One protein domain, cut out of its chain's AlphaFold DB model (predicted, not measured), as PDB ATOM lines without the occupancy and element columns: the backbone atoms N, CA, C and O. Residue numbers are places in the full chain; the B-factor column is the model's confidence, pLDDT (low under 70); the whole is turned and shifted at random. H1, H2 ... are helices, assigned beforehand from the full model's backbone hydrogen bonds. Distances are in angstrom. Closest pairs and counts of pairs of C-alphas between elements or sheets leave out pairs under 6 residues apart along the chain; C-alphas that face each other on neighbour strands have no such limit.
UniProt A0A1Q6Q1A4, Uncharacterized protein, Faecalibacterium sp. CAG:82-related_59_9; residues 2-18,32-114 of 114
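What this domain is: This is residues 2 to 18 and 32 to 114 of the 114 residues of an uncharacterized protein of Faecalibacterium sp. CAG:82-related_59_9 (UniProt A0A1Q6Q1A4). This is a small cluster of crossed helices: H1 lies between H2 and H5, and H6 links the ends of H2 and H5. The short H3 and H4 follow H2 round towards the start of H5, and residues 69 to 83 make a wide loop at one end of the longest axis. The printed part has 100 residues with six named helices, H1 to H6 in order, and no named strand; the class is all helix. It is compact, with a radius of gyration of the C-alphas of 13.3 A, and spans 40 by 26 by 25 A, only just elongated.

Where its parts are: Find C-alpha 2 at (30.886, 3.656, 3.034), where H1, residues 2 to 13, begins and runs 16.2 A. Past the cut, H2, residues 34 to 47, runs 19.8 A. Next come H3, residues 52 to 59, and H4, residues 63 to 68. From C-alpha 84 at (32.485, 13.891, 9.943), H5 runs 20.6 A to residue 98. H6, residues 103 to 113, ends at C-alpha 113, (24.432, 14.541, -9.745).

How they stand to each other: Start at H5, the hub. It touches H1, closest at C-alphas 11 and 92, 4.8 A, only just about perpendicular at 72 degrees. With residues 86 to 90 alone it touches H4 in a helical hairpin, closest at C-alphas 64 and 86, 5.7 A. Its residues 94 to 98 alone touch H6, closest at C-alphas 98 and 105, 4.8 A. H2 touches H1, closest at C-alphas 5 and 40, 5.8 A, at a steep tilt of 49 degrees, opposite ways. With residues 42 to 47 alone, H2 touches H6, closest at C-alphas 42 and 103, 6.1 A. H3 and H6 are close but not clearly touching, closest at C-alphas 58 and 113, 5.6 A; H1 and H6 are apart. Every O i to N i+4 pair is within hydrogen-bond range in H1, H2, H3, H4 and H6, and 10 of 11 in H5.

The domain as a whole: Look for the two C-alphas farthest apart at Pro 34 and Leu 73, 40.7 A. Residues 19 to 31 are not printed; C-alphas 18 and 32 are 12.0 A apart across the cut. The link from H4 to H5 is long. Residue 32 alone has a pLDDT under 70.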
ATOM      1  N   LEU A   2      30.892   3.308   1.600       86.94
ATOM      2  CA  LEU A   2      30.886   3.656   3.034       86.94
ATOM      3  C   LEU A   2      30.730   5.162   3.329       86.94
ATOM      4  O   LEU A   2      30.048   5.518   4.282       86.94
ATOM      5  N   TYR A   3      31.290   6.033   2.482       90.56
ATOM      6  CA  TYR A   3      31.065   7.484   2.541       90.56
ATOM      7  C   TYR A   3      29.568   7.848   2.572       90.56
ATOM      8  O   TYR A   3      29.115   8.564   3.463       90.56
ATOM      9  N   TYR A   4      28.781   7.296   1.644       93.62
ATOM     10  CA  TYR A   4      27.346   7.562   1.552       93.62
ATOM     11  C   TYR A   4      26.590   6.987   2.750       93.62
ATOM     12  O   TYR A   4      25.715   7.664   3.283       93.62
ATOM     13  N   ILE A   5      26.960   5.791   3.219       92.94
ATOM     14  CA  ILE A   5      26.363   5.165   4.410       92.94
ATOM     15  C   ILE A   5      26.577   6.054   5.644       92.94
ATOM     16  O   ILE A   5      25.610   6.437   6.300       92.94
ATOM     17  N   GLN A   6      27.827   6.438   5.925       91.56
ATOM     18  CA  GLN A   6      28.177   7.289   7.067       91.56
ATOM     19  C   GLN A   6      27.482   8.650   6.984       91.56
ATOM     20  O   GLN A   6      26.915   9.113   7.970       91.56
ATOM     21  N   GLY A   7      27.511   9.289   5.812       93.75
ATOM     22  CA  GLY A   7      26.917  10.607   5.602       93.75
ATOM     23  C   GLY A   7      25.398  10.616   5.783       93.75
ATOM     24  O   GLY A   7      24.874  11.462   6.506       93.75
ATOM     25  N   ASN A   8      24.701   9.637   5.197       95.06
ATOM     26  CA  ASN A   8      23.255   9.473   5.365       95.06
ATOM     27  C   ASN A   8      22.896   9.202   6.828       95.06
ATOM     28  O   ASN A   8      22.016   9.864   7.375       95.06
ATOM     29  N   TYR A   9      23.593   8.267   7.477       94.75
ATOM     30  CA  TYR A   9      23.328   7.926   8.873       94.75
ATOM     31  C   TYR A   9      23.542   9.135   9.795       94.75
ATOM     32  O   TYR A   9      22.662   9.468  10.591       94.75
ATOM     33  N   ALA A  10      24.662   9.846   9.632       93.75
ATOM     34  CA  ALA A  10      24.984  11.024  10.431       93.75
ATOM     35  C   ALA A  10      23.999  12.180  10.228       93.75
ATOM     36  O   ALA A  10      23.699  12.899  11.182       93.75
ATOM     37  N   ALA A  11      23.472  12.354   9.017       95.50
ATOM     38  CA  ALA A  11      22.440  13.349   8.752       95.50
ATOM     39  C   ALA A  11      21.093  12.983   9.396       95.50
ATOM     40  O   ALA A  11      20.433  13.852   9.962       95.50
ATOM     41  N   ILE A  12      20.707  11.705   9.339       94.81
ATOM     42  CA  ILE A  12      19.401  11.217   9.798       94.81
ATOM     43  C   ILE A  12      19.317  11.134  11.324       94.81
ATOM     44  O   ILE A  12      18.301  11.539  11.894       94.81
ATOM     45  N   TYR A  13      20.365  10.608  11.964       93.69
ATOM     46  CA  TYR A  13      20.400  10.289  13.397       93.69
ATOM     47  C   TYR A  13      21.244  11.261  14.226       93.69
ATOM     48  O   TYR A  13      21.402  11.068  15.428       93.69
ATOM     49  N   ASP A  14      21.801  12.289  13.588       93.44
ATOM     50  CA  ASP A  14      22.646  13.319  14.202       93.44
ATOM     51  C   ASP A  14      23.928  12.802  14.887       93.44
ATOM     52  O   ASP A  14      24.614  13.556  15.576       93.44
ATOM     53  N   LYS A  15      24.312  11.547  14.644       90.94
ATOM     54  CA  LYS A  15      25.490  10.885  15.222       90.94
ATOM     55  C   LYS A  15      26.201  10.020  14.174       90.94
ATOM     56  O   LYS A  15      25.529   9.508  13.279       90.94
ATOM     57  N   PRO A  16      27.526   9.839  14.250       89.12
ATOM     58  CA  PRO A  16      28.242   8.955  13.332       89.12
ATOM     59  C   PRO A  16      27.776   7.493  13.442       89.12
ATOM     60  O   PRO A  16      27.344   7.051  14.506       89.12
ATOM     61  N   LEU A  17      27.872   6.743  12.337       87.88
ATOM     62  CA  LEU A  17      27.723   5.280  12.362       87.88
ATOM     63  C   LEU A  17      29.040   4.610  12.772       87.88
ATOM     64  O   LEU A  17      29.042   3.641  13.526       87.88
ATOM     65  N   PHE A  18      30.154   5.144  12.271       83.62
ATOM     66  CA  PHE A  18      31.512   4.747  12.627       83.62
ATOM     67  C   PHE A  18      32.213   5.894  13.365       83.62
ATOM     68  O   PHE A  18      32.294   7.002  12.831       83.62
ATOM     69  N   LEU A  32      25.037  -3.698  13.475       67.75
ATOM     70  CA  LEU A  32      23.849  -4.499  13.152       67.75
ATOM     71  C   LEU A  32      22.560  -3.964  13.798       67.75
ATOM     72  O   LEU A  32      21.636  -4.734  14.054       67.75
ATOM     73  N   THR A  33      22.480  -2.666  14.108       87.06
ATOM     74  CA  THR A  33      21.211  -2.117  14.607       87.06
ATOM     75  C   THR A  33      20.200  -2.039  13.459       87.06
ATOM     76  O   THR A  33      20.608  -1.851  12.307       87.06
ATOM     77  N   PRO A  34      18.888  -2.170  13.727       90.00
ATOM     78  CA  PRO A  34      17.865  -2.041  12.690       90.00
ATOM     79  C   PRO A  34      17.980  -0.726  11.906       90.00
ATOM     80  O   PRO A  34      17.865  -0.724  10.685       90.00
ATOM     81  N   GLU A  35      18.302   0.370  12.594       91.00
ATOM     82  CA  GLU A  35      18.474   1.700  12.003       91.00
ATOM     83  C   GLU A  35      19.669   1.762  11.049       91.00
ATOM     84  O   GLU A  35      19.588   2.339   9.964       91.00
ATOM     85  N   ALA A  36      20.801   1.185  11.462       90.38
ATOM     86  CA  ALA A  36      22.002   1.123  10.644       90.38
ATOM     87  C   ALA A  36      21.773   0.243   9.416       90.38
ATOM     88  O   ALA A  36      22.115   0.642   8.303       90.38
ATOM     89  N   LYS A  37      21.131  -0.916   9.610       91.19
ATOM     90  CA  LYS A  37      20.772  -1.829   8.528       91.19
ATOM     91  C   LYS A  37      19.876  -1.153   7.492       91.19
ATOM     92  O   LYS A  37      20.174  -1.244   6.309       91.19
ATOM     93  N   GLU A  38      18.847  -0.430   7.923       93.31
ATOM     94  CA  GLU A  38      17.943   0.276   7.010       93.31
ATOM     95  C   GLU A  38      18.687   1.303   6.138       93.31
ATOM     96  O   GLU A  38      18.462   1.382   4.931       93.31
ATOM     97  N   VAL A  39      19.613   2.071   6.726       94.38
ATOM     98  CA  VAL A  39      20.433   3.030   5.966       94.38
ATOM     99  C   VAL A  39      21.376   2.314   5.000       94.38
ATOM    100  O   VAL A  39      21.523   2.758   3.862       94.38
ATOM    101  N   VAL A  40      22.020   1.231   5.441       91.94
ATOM    102  CA  VAL A  40      22.930   0.435   4.606       91.94
ATOM    103  C   VAL A  40      22.186  -0.136   3.405       91.94
ATOM    104  O   VAL A  40      22.610   0.116   2.279       91.94
ATOM    105  N   ASP A  41      21.077  -0.839   3.637       93.31
ATOM    106  CA  ASP A  41      20.276  -1.471   2.587       93.31
ATOM    107  C   ASP A  41      19.808  -0.406   1.580       93.31
ATOM    108  O   ASP A  41      20.117  -0.496   0.395       93.31
ATOM    109  N   ARG A  42      19.231   0.708   2.059       95.38
ATOM    110  CA  ARG A  42      18.779   1.808   1.193       95.38
ATOM    111  C   ARG A  42      19.906   2.422   0.352       95.38
ATOM    112  O   ARG A  42      19.702   2.758  -0.817       95.38
ATOM    113  N   VAL A  43      21.093   2.624   0.925       95.00
ATOM    114  CA  VAL A  43      22.240   3.165   0.178       95.00
ATOM    115  C   VAL A  43      22.739   2.155  -0.855       95.00
ATOM    116  O   VAL A  43      23.060   2.553  -1.974       95.00
ATOM    117  N   LEU A  44      22.774   0.862  -0.529       93.00
ATOM    118  CA  LEU A  44      23.171  -0.189  -1.469       93.00
ATOM    119  C   LEU A  44      22.159  -0.347  -2.613       93.00
ATOM    120  O   LEU A  44      22.568  -0.371  -3.771       93.00
ATOM    121  N   ASP A  45      20.860  -0.335  -2.324       95.44
ATOM    122  CA  ASP A  45      19.788  -0.493  -3.320       95.44
ATOM    123  C   ASP A  45      19.674   0.699  -4.289       95.44
ATOM    124  O   ASP A  45      19.070   0.608  -5.368       95.44
ATOM    125  N   THR A  46      20.282   1.835  -3.934       96.38
ATOM    126  CA  THR A  46      20.280   3.061  -4.744       96.38
ATOM    127  C   THR A  46      21.626   3.346  -5.398       96.38
ATOM    128  O   THR A  46      21.682   3.478  -6.616       96.38
ATOM    129  N   PHE A  47      22.719   3.424  -4.638       94.25
ATOM    130  CA  PHE A  47      24.055   3.698  -5.176       94.25
ATOM    131  C   PHE A  47      24.743   2.446  -5.731       94.25
ATOM    132  O   PHE A  47      25.597   2.567  -6.608       94.25
ATOM    133  N   GLY A  48      24.395   1.251  -5.244       92.19
ATOM    134  CA  GLY A  48      25.049  -0.010  -5.615       92.19
ATOM    135  C   GLY A  48      24.846  -0.429  -7.069       92.19
ATOM    136  O   GLY A  48      25.612  -1.242  -7.577       92.19
ATOM    137  N   VAL A  49      23.877   0.167  -7.768       93.12
ATOM    138  CA  VAL A  49      23.652  -0.068  -9.205       93.12
ATOM    139  C   VAL A  49      24.660   0.667 -10.098       93.12
ATOM    140  O   VAL A  49      24.752   0.376 -11.290       93.12
ATOM    141  N   TYR A  50      25.405   1.632  -9.551       93.56
ATOM    142  CA  TYR A  50      26.343   2.462 -10.305       93.56
ATOM    143  C   TYR A  50      27.780   1.965 -10.157       93.56
ATOM    144  O   TYR A  50      28.214   1.525  -9.093       93.56
ATOM    145  N   SER A  51      28.555   2.080 -11.238       93.25
ATOM    146  CA  SER A  51      29.969   1.703 -11.220       93.25
ATOM    147  C   SER A  51      30.787   2.635 -10.322       93.25
ATOM    148  O   SER A  51      30.430   3.796 -10.107       93.25
ATOM    149  N   GLY A  52      31.951   2.160  -9.868       90.31
ATOM    150  CA  GLY A  52      32.874   2.976  -9.075       90.31
ATOM    151  C   GLY A  52      33.242   4.304  -9.747       90.31
ATOM    152  O   GLY A  52      33.356   5.310  -9.060       90.31
ATOM    153  N   LYS A  53      33.334   4.339 -11.085       91.69
ATOM    154  CA  LYS A  53      33.614   5.568 -11.845       91.69
ATOM    155  C   LYS A  53      32.453   6.554 -11.873       91.69
ATOM    156  O   LYS A  53      32.677   7.757 -11.772       91.69
ATOM    157  N   VAL A  54      31.215   6.067 -11.939       93.69
ATOM    158  CA  VAL A  54      30.050   6.949 -11.794       93.69
ATOM    159  C   VAL A  54      29.999   7.517 -10.375       93.69
ATOM    160  O   VAL A  54      29.850   8.723 -10.209       93.69
ATOM    161  N   LEU A  55      30.214   6.680  -9.356       93.50
ATOM    162  CA  LEU A  55      30.237   7.124  -7.960       93.50
ATOM    163  C   LEU A  55      31.354   8.140  -7.680       93.50
ATOM    164  O   LEU A  55      31.106   9.127  -6.995       93.50
ATOM    165  N   GLU A  56      32.547   7.927  -8.238       91.19
ATOM    166  CA  GLU A  56      33.673   8.872  -8.197       91.19
ATOM    167  C   GLU A  56      33.261  10.230  -8.784       91.19
ATOM    168  O   GLU A  56      33.421  11.261  -8.133       91.19
ATOM    169  N   SER A  57      32.632  10.233  -9.965       93.56
ATOM    170  CA  SER A  57      32.179  11.469 -10.614       93.56
ATOM    171  C   SER A  57      31.118  12.230  -9.809       93.56
ATOM    172  O   SER A  57      31.108  13.461  -9.827       93.56
ATOM    173  N   ILE A  58      30.253  11.514  -9.079       94.88
ATOM    174  CA  ILE A  58      29.268  12.113  -8.174       94.88
ATOM    175  C   ILE A  58      29.992  12.748  -6.991       94.88
ATOM    176  O   ILE A  58      29.821  13.945  -6.773       94.88
ATOM    177  N   THR A  59      30.842  11.992  -6.283       92.88
ATOM    178  CA  THR A  59      31.586  12.488  -5.112       92.88
ATOM    179  C   THR A  59      32.425  13.715  -5.457       92.88
ATOM    180  O   THR A  59      32.471  14.668  -4.686       92.88
ATOM    181  N   HIS A  60      33.011  13.763  -6.656       91.56
ATOM    182  CA  HIS A  60      33.809  14.905  -7.103       91.56
ATOM    183  C   HIS A  60      33.020  16.216  -7.259       91.56
ATOM    184  O   HIS A  60      33.622  17.289  -7.270       91.56
ATOM    185  N   LYS A  61      31.688  16.152  -7.358       93.12
ATOM    186  CA  LYS A  61      30.799  17.323  -7.413       93.12
ATOM    187  C   LYS A  61      30.322  17.767  -6.019       93.12
ATOM    188  O   LYS A  61      29.679  18.809  -5.901       93.12
ATOM    189  N   GLU A  62      30.597  16.996  -4.968       95.19
ATOM    190  CA  GLU A  62      30.110  17.256  -3.611       95.19
ATOM    191  C   GLU A  62      31.038  18.222  -2.861       95.19
ATOM    192  O   GLU A  62      32.261  18.094  -2.878       95.19
ATOM    193  N   THR A  63      30.457  19.183  -2.137       95.31
ATOM    194  CA  THR A  63      31.226  20.195  -1.393       95.31
ATOM    195  C   THR A  63      32.240  19.606  -0.400       95.31
ATOM    196  O   THR A  63      33.358  20.112  -0.368       95.31
ATOM    197  N   PRO A  64      31.937  18.544   0.380       93.94
ATOM    198  CA  PRO A  64      32.921  17.954   1.289       93.94
ATOM    199  C   PRO A  64      34.181  17.455   0.574       93.94
ATOM    200  O   PRO A  64      35.275  17.590   1.113       93.94
ATOM    201  N   TRP A  65      34.036  16.921  -0.641       92.12
ATOM    202  CA  TRP A  65      35.168  16.481  -1.454       92.12
ATOM    203  C   TRP A  65      35.958  17.667  -2.011       92.12
ATOM    204  O   TRP A  65      37.184  17.694  -1.914       92.12
ATOM    205  N   LEU A  66      35.254  18.666  -2.556       91.50
ATOM    206  CA  LEU A  66      35.866  19.872  -3.119       91.50
ATOM    207  C   LEU A  66      36.679  20.650  -2.078       91.50
ATOM    208  O   LEU A  66      37.793  21.075  -2.373       91.50
ATOM    209  N   GLU A  67      36.154  20.807  -0.861       91.25
ATOM    210  CA  GLU A  67      36.857  21.527   0.205       91.25
ATOM    211  C   GLU A  67      38.048  20.732   0.746       91.25
ATOM    212  O   GLU A  67      39.122  21.305   0.926       91.25
ATOM    213  N   ALA A  68      37.912  19.415   0.945       89.44
ATOM    214  CA  ALA A  68      39.029  18.582   1.398       89.44
ATOM    215  C   ALA A  68      40.183  18.552   0.383       89.44
ATOM    216  O   ALA A  68      41.348  18.474   0.764       89.44
ATOM    217  N   ARG A  69      39.872  18.660  -0.914       90.38
ATOM    218  CA  ARG A  69      40.862  18.670  -2.001       90.38
ATOM    219  C   ARG A  69      41.157  20.057  -2.558       90.38
ATOM    220  O   ARG A  69      41.740  20.183  -3.637       90.38
ATOM    221  N   LYS A  70      40.799  21.114  -1.838       88.44
ATOM    222  CA  LYS A  70      41.115  22.477  -2.253       88.44
ATOM    223  C   LYS A  70      42.631  22.658  -2.355       88.44
ATOM    224  O   LYS A  70      43.352  22.456  -1.386       88.44
ATOM    225  N   GLY A  71      43.103  23.054  -3.536       86.75
ATOM    226  CA  GLY A  71      44.530  23.245  -3.816       86.75
ATOM    227  C   GLY A  71      45.253  22.025  -4.396       86.75
ATOM    228  O   GLY A  71      46.413  22.168  -4.764       86.75
ATOM    229  N   PHE A  72      44.584  20.873  -4.533       86.31
ATOM    230  CA  PHE A  72      45.115  19.704  -5.242       86.31
ATOM    231  C   PHE A  72      44.754  19.748  -6.730       86.31
ATOM    232  O   PHE A  72      43.705  20.281  -7.112       86.31
ATOM    233  N   LEU A  73      45.584  19.138  -7.578       83.94
ATOM    234  CA  LEU A  73      45.220  18.913  -8.980       83.94
ATOM    235  C   LEU A  73      44.118  17.835  -9.098       83.94
ATOM    236  O   LEU A  73      43.965  16.997  -8.200       83.94
ATOM    237  N   PRO A  74      43.347  17.810 -10.206       76.19
ATOM    238  CA  PRO A  74      42.266  16.840 -10.397       76.19
ATOM    239  C   PRO A  74      42.697  15.380 -10.204       76.19
ATOM    240  O   PRO A  74      42.014  14.639  -9.501       76.19
ATOM    241  N   ASP A  75      43.860  15.010 -10.743       78.88
ATOM    242  CA  ASP A  75      44.376  13.634 -10.734       78.88
ATOM    243  C   ASP A  75      45.431  13.380  -9.642       78.88
ATOM    244  O   ASP A  75      46.004  12.294  -9.553       78.88
ATOM    245  N   GLU A  76      45.714  14.374  -8.797       84.88
ATOM    246  CA  GLU A  76      46.708  14.241  -7.734       84.88
ATOM    247  C   GLU A  76      46.173  13.374  -6.591       84.88
ATOM    248  O   GLU A  76      45.075  13.585  -6.060       84.88
ATOM    249  N   THR A  77      46.953  12.378  -6.177       78.56
ATOM    250  CA  THR A  77      46.617  11.571  -5.004       78.56
ATOM    251  C   THR A  77      46.601  12.454  -3.764       78.56
ATOM    252  O   THR A  77      47.558  13.179  -3.507       78.56
ATOM    253  N   SER A  78      45.534  12.376  -2.974       78.31
ATOM    254  CA  SER A  78      45.418  13.119  -1.721       78.31
ATOM    255  C   SER A  78      45.044  12.171  -0.593       78.31
ATOM    256  O   SER A  78      44.222  11.274  -0.778       78.31
ATOM    257  N   HIS A  79      45.638  12.407   0.573       79.50
ATOM    258  CA  HIS A  79      45.257  11.788   1.842       79.50
ATOM    259  C   HIS A  79      44.421  12.745   2.704       79.50
ATOM    260  O   HIS A  79      44.293  12.527   3.905       79.50
ATOM    261  N   ALA A  80      43.893  13.829   2.119       83.69
ATOM    262  CA  ALA A  80      43.069  14.782   2.845       83.69
ATOM    263  C   ALA A  80      41.811  14.099   3.393       83.69
ATOM    264  O   ALA A  80      41.018  13.514   2.649       83.69
ATOM    265  N   GLU A  81      41.636  14.182   4.707       84.31
ATOM    266  CA  GLU A  81      40.486  13.610   5.390       84.31
ATOM    267  C   GLU A  81      39.265  14.524   5.242       84.31
ATOM    268  O   GLU A  81      39.331  15.732   5.476       84.31
ATOM    269  N   ILE A  82      38.120  13.939   4.885       89.06
ATOM    270  CA  ILE A  82      36.832  14.632   4.962       89.06
ATOM    271  C   ILE A  82      36.310  14.470   6.386       89.06
ATOM    272  O   ILE A  82      36.070  13.349   6.837       89.06
ATOM    273  N   SER A  83      36.104  15.583   7.090       89.88
ATOM    274  CA  SER A  83      35.609  15.537   8.465       89.88
ATOM    275  C   SER A  83      34.167  15.025   8.545       89.88
ATOM    276  O   SER A  83      33.336  15.264   7.659       89.88
ATOM    277  N   LEU A  84      33.844  14.360   9.657       89.06
ATOM    278  CA  LEU A  84      32.485  13.891   9.943       89.06
ATOM    279  C   LEU A  84      31.470  15.040   9.952       89.06
ATOM    280  O   LEU A  84      30.366  14.884   9.434       89.06
ATOM    281  N   ASP A  85      31.861  16.206  10.465       91.69
ATOM    282  CA  ASP A  85      31.013  17.400  10.487       91.69
ATOM    283  C   ASP A  85      30.710  17.923   9.081       91.69
ATOM    284  O   ASP A  85      29.572  18.313   8.802       91.69
ATOM    285  N   ALA A  86      31.693  17.893   8.172       92.56
ATOM    286  CA  ALA A  86      31.495  18.281   6.779       92.56
ATOM    287  C   ALA A  86      30.530  17.320   6.070       92.56
ATOM    288  O   ALA A  86      29.598  17.770   5.399       92.56
ATOM    289  N   MET A  87      30.694  16.006   6.272       92.62
ATOM    290  CA  MET A  87      29.773  14.994   5.743       92.62
ATOM    291  C   MET A  87      28.357  15.181   6.290       92.62
ATOM    292  O   MET A  87      27.412  15.311   5.513       92.62
ATOM    293  N   LYS A  88      28.207  15.250   7.616       94.50
ATOM    294  CA  LYS A  88      26.917  15.435   8.295       94.50
ATOM    295  C   LYS A  88      26.205  16.689   7.792       94.50
ATOM    296  O   LYS A  88      25.037  16.627   7.416       94.50
ATOM    297  N   SER A  89      26.914  17.815   7.732       96.38
ATOM    298  CA  SER A  89      26.357  19.092   7.275       96.38
ATOM    299  C   SER A  89      25.923  19.051   5.811       96.38
ATOM    300  O   SER A  89      24.897  19.631   5.458       96.38
ATOM    301  N   TYR A  90      26.684  18.370   4.953       97.31
ATOM    302  CA  TYR A  90      26.324  18.202   3.550       97.31
ATOM    303  C   TYR A  90      25.074  17.339   3.393       97.31
ATOM    304  O   TYR A  90      24.086  17.795   2.821       97.31
ATOM    305  N   PHE A  91      25.070  16.131   3.959       97.00
ATOM    306  CA  PHE A  91      23.946  15.210   3.807       97.00
ATOM    307  C   PHE A  91      22.668  15.695   4.495       97.00
ATOM    308  O   PHE A  91      21.592  15.373   4.006       97.00
ATOM    309  N   LYS A  92      22.740  16.544   5.530       97.56
ATOM    310  CA  LYS A  92      21.551  17.246   6.051       97.56
ATOM    311  C   LYS A  92      20.882  18.121   4.993       97.56
ATOM    312  O   LYS A  92      19.679  18.022   4.797       97.56
ATOM    313  N   LYS A  93      21.658  18.913   4.247       97.81
ATOM    314  CA  LYS A  93      21.125  19.740   3.148       97.81
ATOM    315  C   LYS A  93      20.560  18.884   2.013       97.81
ATOM    316  O   LYS A  93      19.589  19.265   1.364       97.81
ATOM    317  N   VAL A  94      21.179  17.730   1.752       97.50
ATOM    318  CA  VAL A  94      20.664  16.763   0.773       97.50
ATOM    319  C   VAL A  94      19.343  16.158   1.264       97.50
ATOM    320  O   VAL A  94      18.409  16.069   0.469       97.50
ATOM    321  N   ASP A  95      19.223  15.810   2.551       97.38
ATOM    322  CA  ASP A  95      17.976  15.319   3.162       97.38
ATOM    323  C   ASP A  95      16.860  16.361   3.067       97.38
ATOM    324  O   ASP A  95      15.784  16.063   2.560       97.38
ATOM    325  N   GLU A  96      17.140  17.611   3.437       97.25
ATOM    326  CA  GLU A  96      16.187  18.724   3.341       97.25
ATOM    327  C   GLU A  96      15.655  18.920   1.915       97.25
ATOM    328  O   GLU A  96      14.486  19.249   1.717       97.25
ATOM    329  N   LYS A  97      16.506  18.714   0.904       97.88
ATOM    330  CA  LYS A  97      16.155  18.956  -0.497       97.88
ATOM    331  C   LYS A  97      15.493  17.764  -1.184       97.88
ATOM    332  O   LYS A  97      14.630  17.962  -2.039       97.88
ATOM    333  N   TYR A  98      15.936  16.547  -0.883       97.62
ATOM    334  CA  TYR A  98      15.556  15.351  -1.638       97.62
ATOM    335  C   TYR A  98      14.888  14.267  -0.793       97.62
ATOM    336  O   TYR A  98      14.344  13.339  -1.380       97.62
ATOM    337  N   ASN A  99      14.872  14.386   0.537       96.56
ATOM    338  CA  ASN A  99      14.368  13.379   1.474       96.56
ATOM    339  C   ASN A  99      15.092  12.024   1.333       96.56
ATOM    340  O   ASN A  99      14.521  11.021   0.884       96.56
ATOM    341  N   ILE A 100      16.368  11.987   1.731       95.00
ATOM    342  CA  ILE A 100      17.264  10.819   1.576       95.00
ATOM    343  C   ILE A 100      16.928   9.656   2.520       95.00
ATOM    344  O   ILE A 100      17.535   8.586   2.459       95.00
ATOM    345  N   ARG A 101      15.919   9.844   3.373       94.94
ATOM    346  CA  ARG A 101      15.269   8.785   4.159       94.94
ATOM    347  C   ARG A 101      14.493   7.795   3.283       94.94
ATOM    348  O   ARG A 101      14.138   6.724   3.751       94.94
ATOM    349  N   THR A 102      14.253   8.131   2.015       96.56
ATOM    350  CA  THR A 102      13.550   7.283   1.042       96.56
ATOM    351  C   THR A 102      14.456   6.913  -0.128       96.56
ATOM    352  O   THR A 102      15.338   7.688  -0.508       96.56
ATOM    353  N   GLU A 103      14.231   5.744  -0.731       96.69
ATOM    354  CA  GLU A 103      14.934   5.361  -1.961       96.69
ATOM    355  C   GLU A 103      14.694   6.362  -3.090       96.69
ATOM    356  O   GLU A 103      15.642   6.788  -3.745       96.69
ATOM    357  N   ASP A 104      13.445   6.787  -3.291       97.56
ATOM    358  CA  ASP A 104      13.087   7.763  -4.323       97.56
ATOM    359  C   ASP A 104      13.845   9.079  -4.154       97.56
ATOM    360  O   ASP A 104      14.286   9.679  -5.136       97.56
ATOM    361  N   GLY A 105      14.024   9.529  -2.911       97.44
ATOM    362  CA  GLY A 105      14.803  10.720  -2.603       97.44
ATOM    363  C   GLY A 105      16.274  10.577  -2.976       97.44
ATOM    364  O   GLY A 105      16.835  11.445  -3.648       97.44
ATOM    365  N   LEU A 106      16.889   9.446  -2.628       96.69
ATOM    366  CA  LEU A 106      18.260   9.141  -3.039       96.69
ATOM    367  C   LEU A 106      18.401   8.994  -4.555       96.69
ATOM    368  O   LEU A 106      19.341   9.535  -5.131       96.69
ATOM    369  N   ARG A 107      17.455   8.337  -5.231       96.75
ATOM    370  CA  ARG A 107      17.450   8.216  -6.697       96.75
ATOM    371  C   ARG A 107      17.348   9.586  -7.366       96.75
ATOM    372  O   ARG A 107      18.082   9.849  -8.316       96.75
ATOM    373  N   LYS A 108      16.506  10.486  -6.843       97.94
ATOM    374  CA  LYS A 108      16.414  11.885  -7.304       97.94
ATOM    375  C   LYS A 108      17.720  12.644  -7.091       97.94
ATOM    376  O   LYS A 108      18.151  13.358  -7.994       97.94
ATOM    377  N   TYR A 109      18.354  12.481  -5.929       97.38
ATOM    378  CA  TYR A 109      19.664  13.066  -5.656       97.38
ATOM    379  C   TYR A 109      20.704  12.588  -6.675       97.38
ATOM    380  O   TYR A 109      21.296  13.411  -7.369       97.38
ATOM    381  N   ILE A 110      20.867  11.271  -6.826       95.75
ATOM    382  CA  ILE A 110      21.841  10.673  -7.745       95.75
ATOM    383  C   ILE A 110      21.584  11.136  -9.181       95.75
ATOM    384  O   ILE A 110      22.503  11.604  -9.848       95.75
ATOM    385  N   SER A 111      20.329  11.102  -9.636       95.50
ATOM    386  CA  SER A 111      19.950  11.563 -10.975       95.50
ATOM    387  C   SER A 111      20.268  13.038 -11.219       95.50
ATOM    388  O   SER A 111      20.434  13.424 -12.371       95.50
ATOM    389  N   LYS A 112      20.319  13.878 -10.177       96.62
ATOM    390  CA  LYS A 112      20.707  15.286 -10.313       96.62
ATOM    391  C   LYS A 112      22.227  15.480 -10.355       96.62
ATOM    392  O   LYS A 112      22.686  16.531 -10.803       96.62
ATOM    393  N   MET A 113      22.976  14.504  -9.853       93.25
ATOM    394  CA  MET A 113      24.432  14.541  -9.745       93.25
ATOM    395  C   MET A 113      25.145  13.864 -10.912       93.25
ATOM    396  O   MET A 113      26.324  14.143 -11.113       93.25
ATOM    397  N   ILE A 114      24.467  13.003 -11.670       89.56
ATOM    398  CA  ILE A 114      24.957  12.462 -12.945       89.56
ATOM    399  C   ILE A 114      24.837  13.558 -14.003       89.56
ATOM    400  O   ILE A 114      25.911  14.009 -14.472       89.56
TER     401      ILE A 114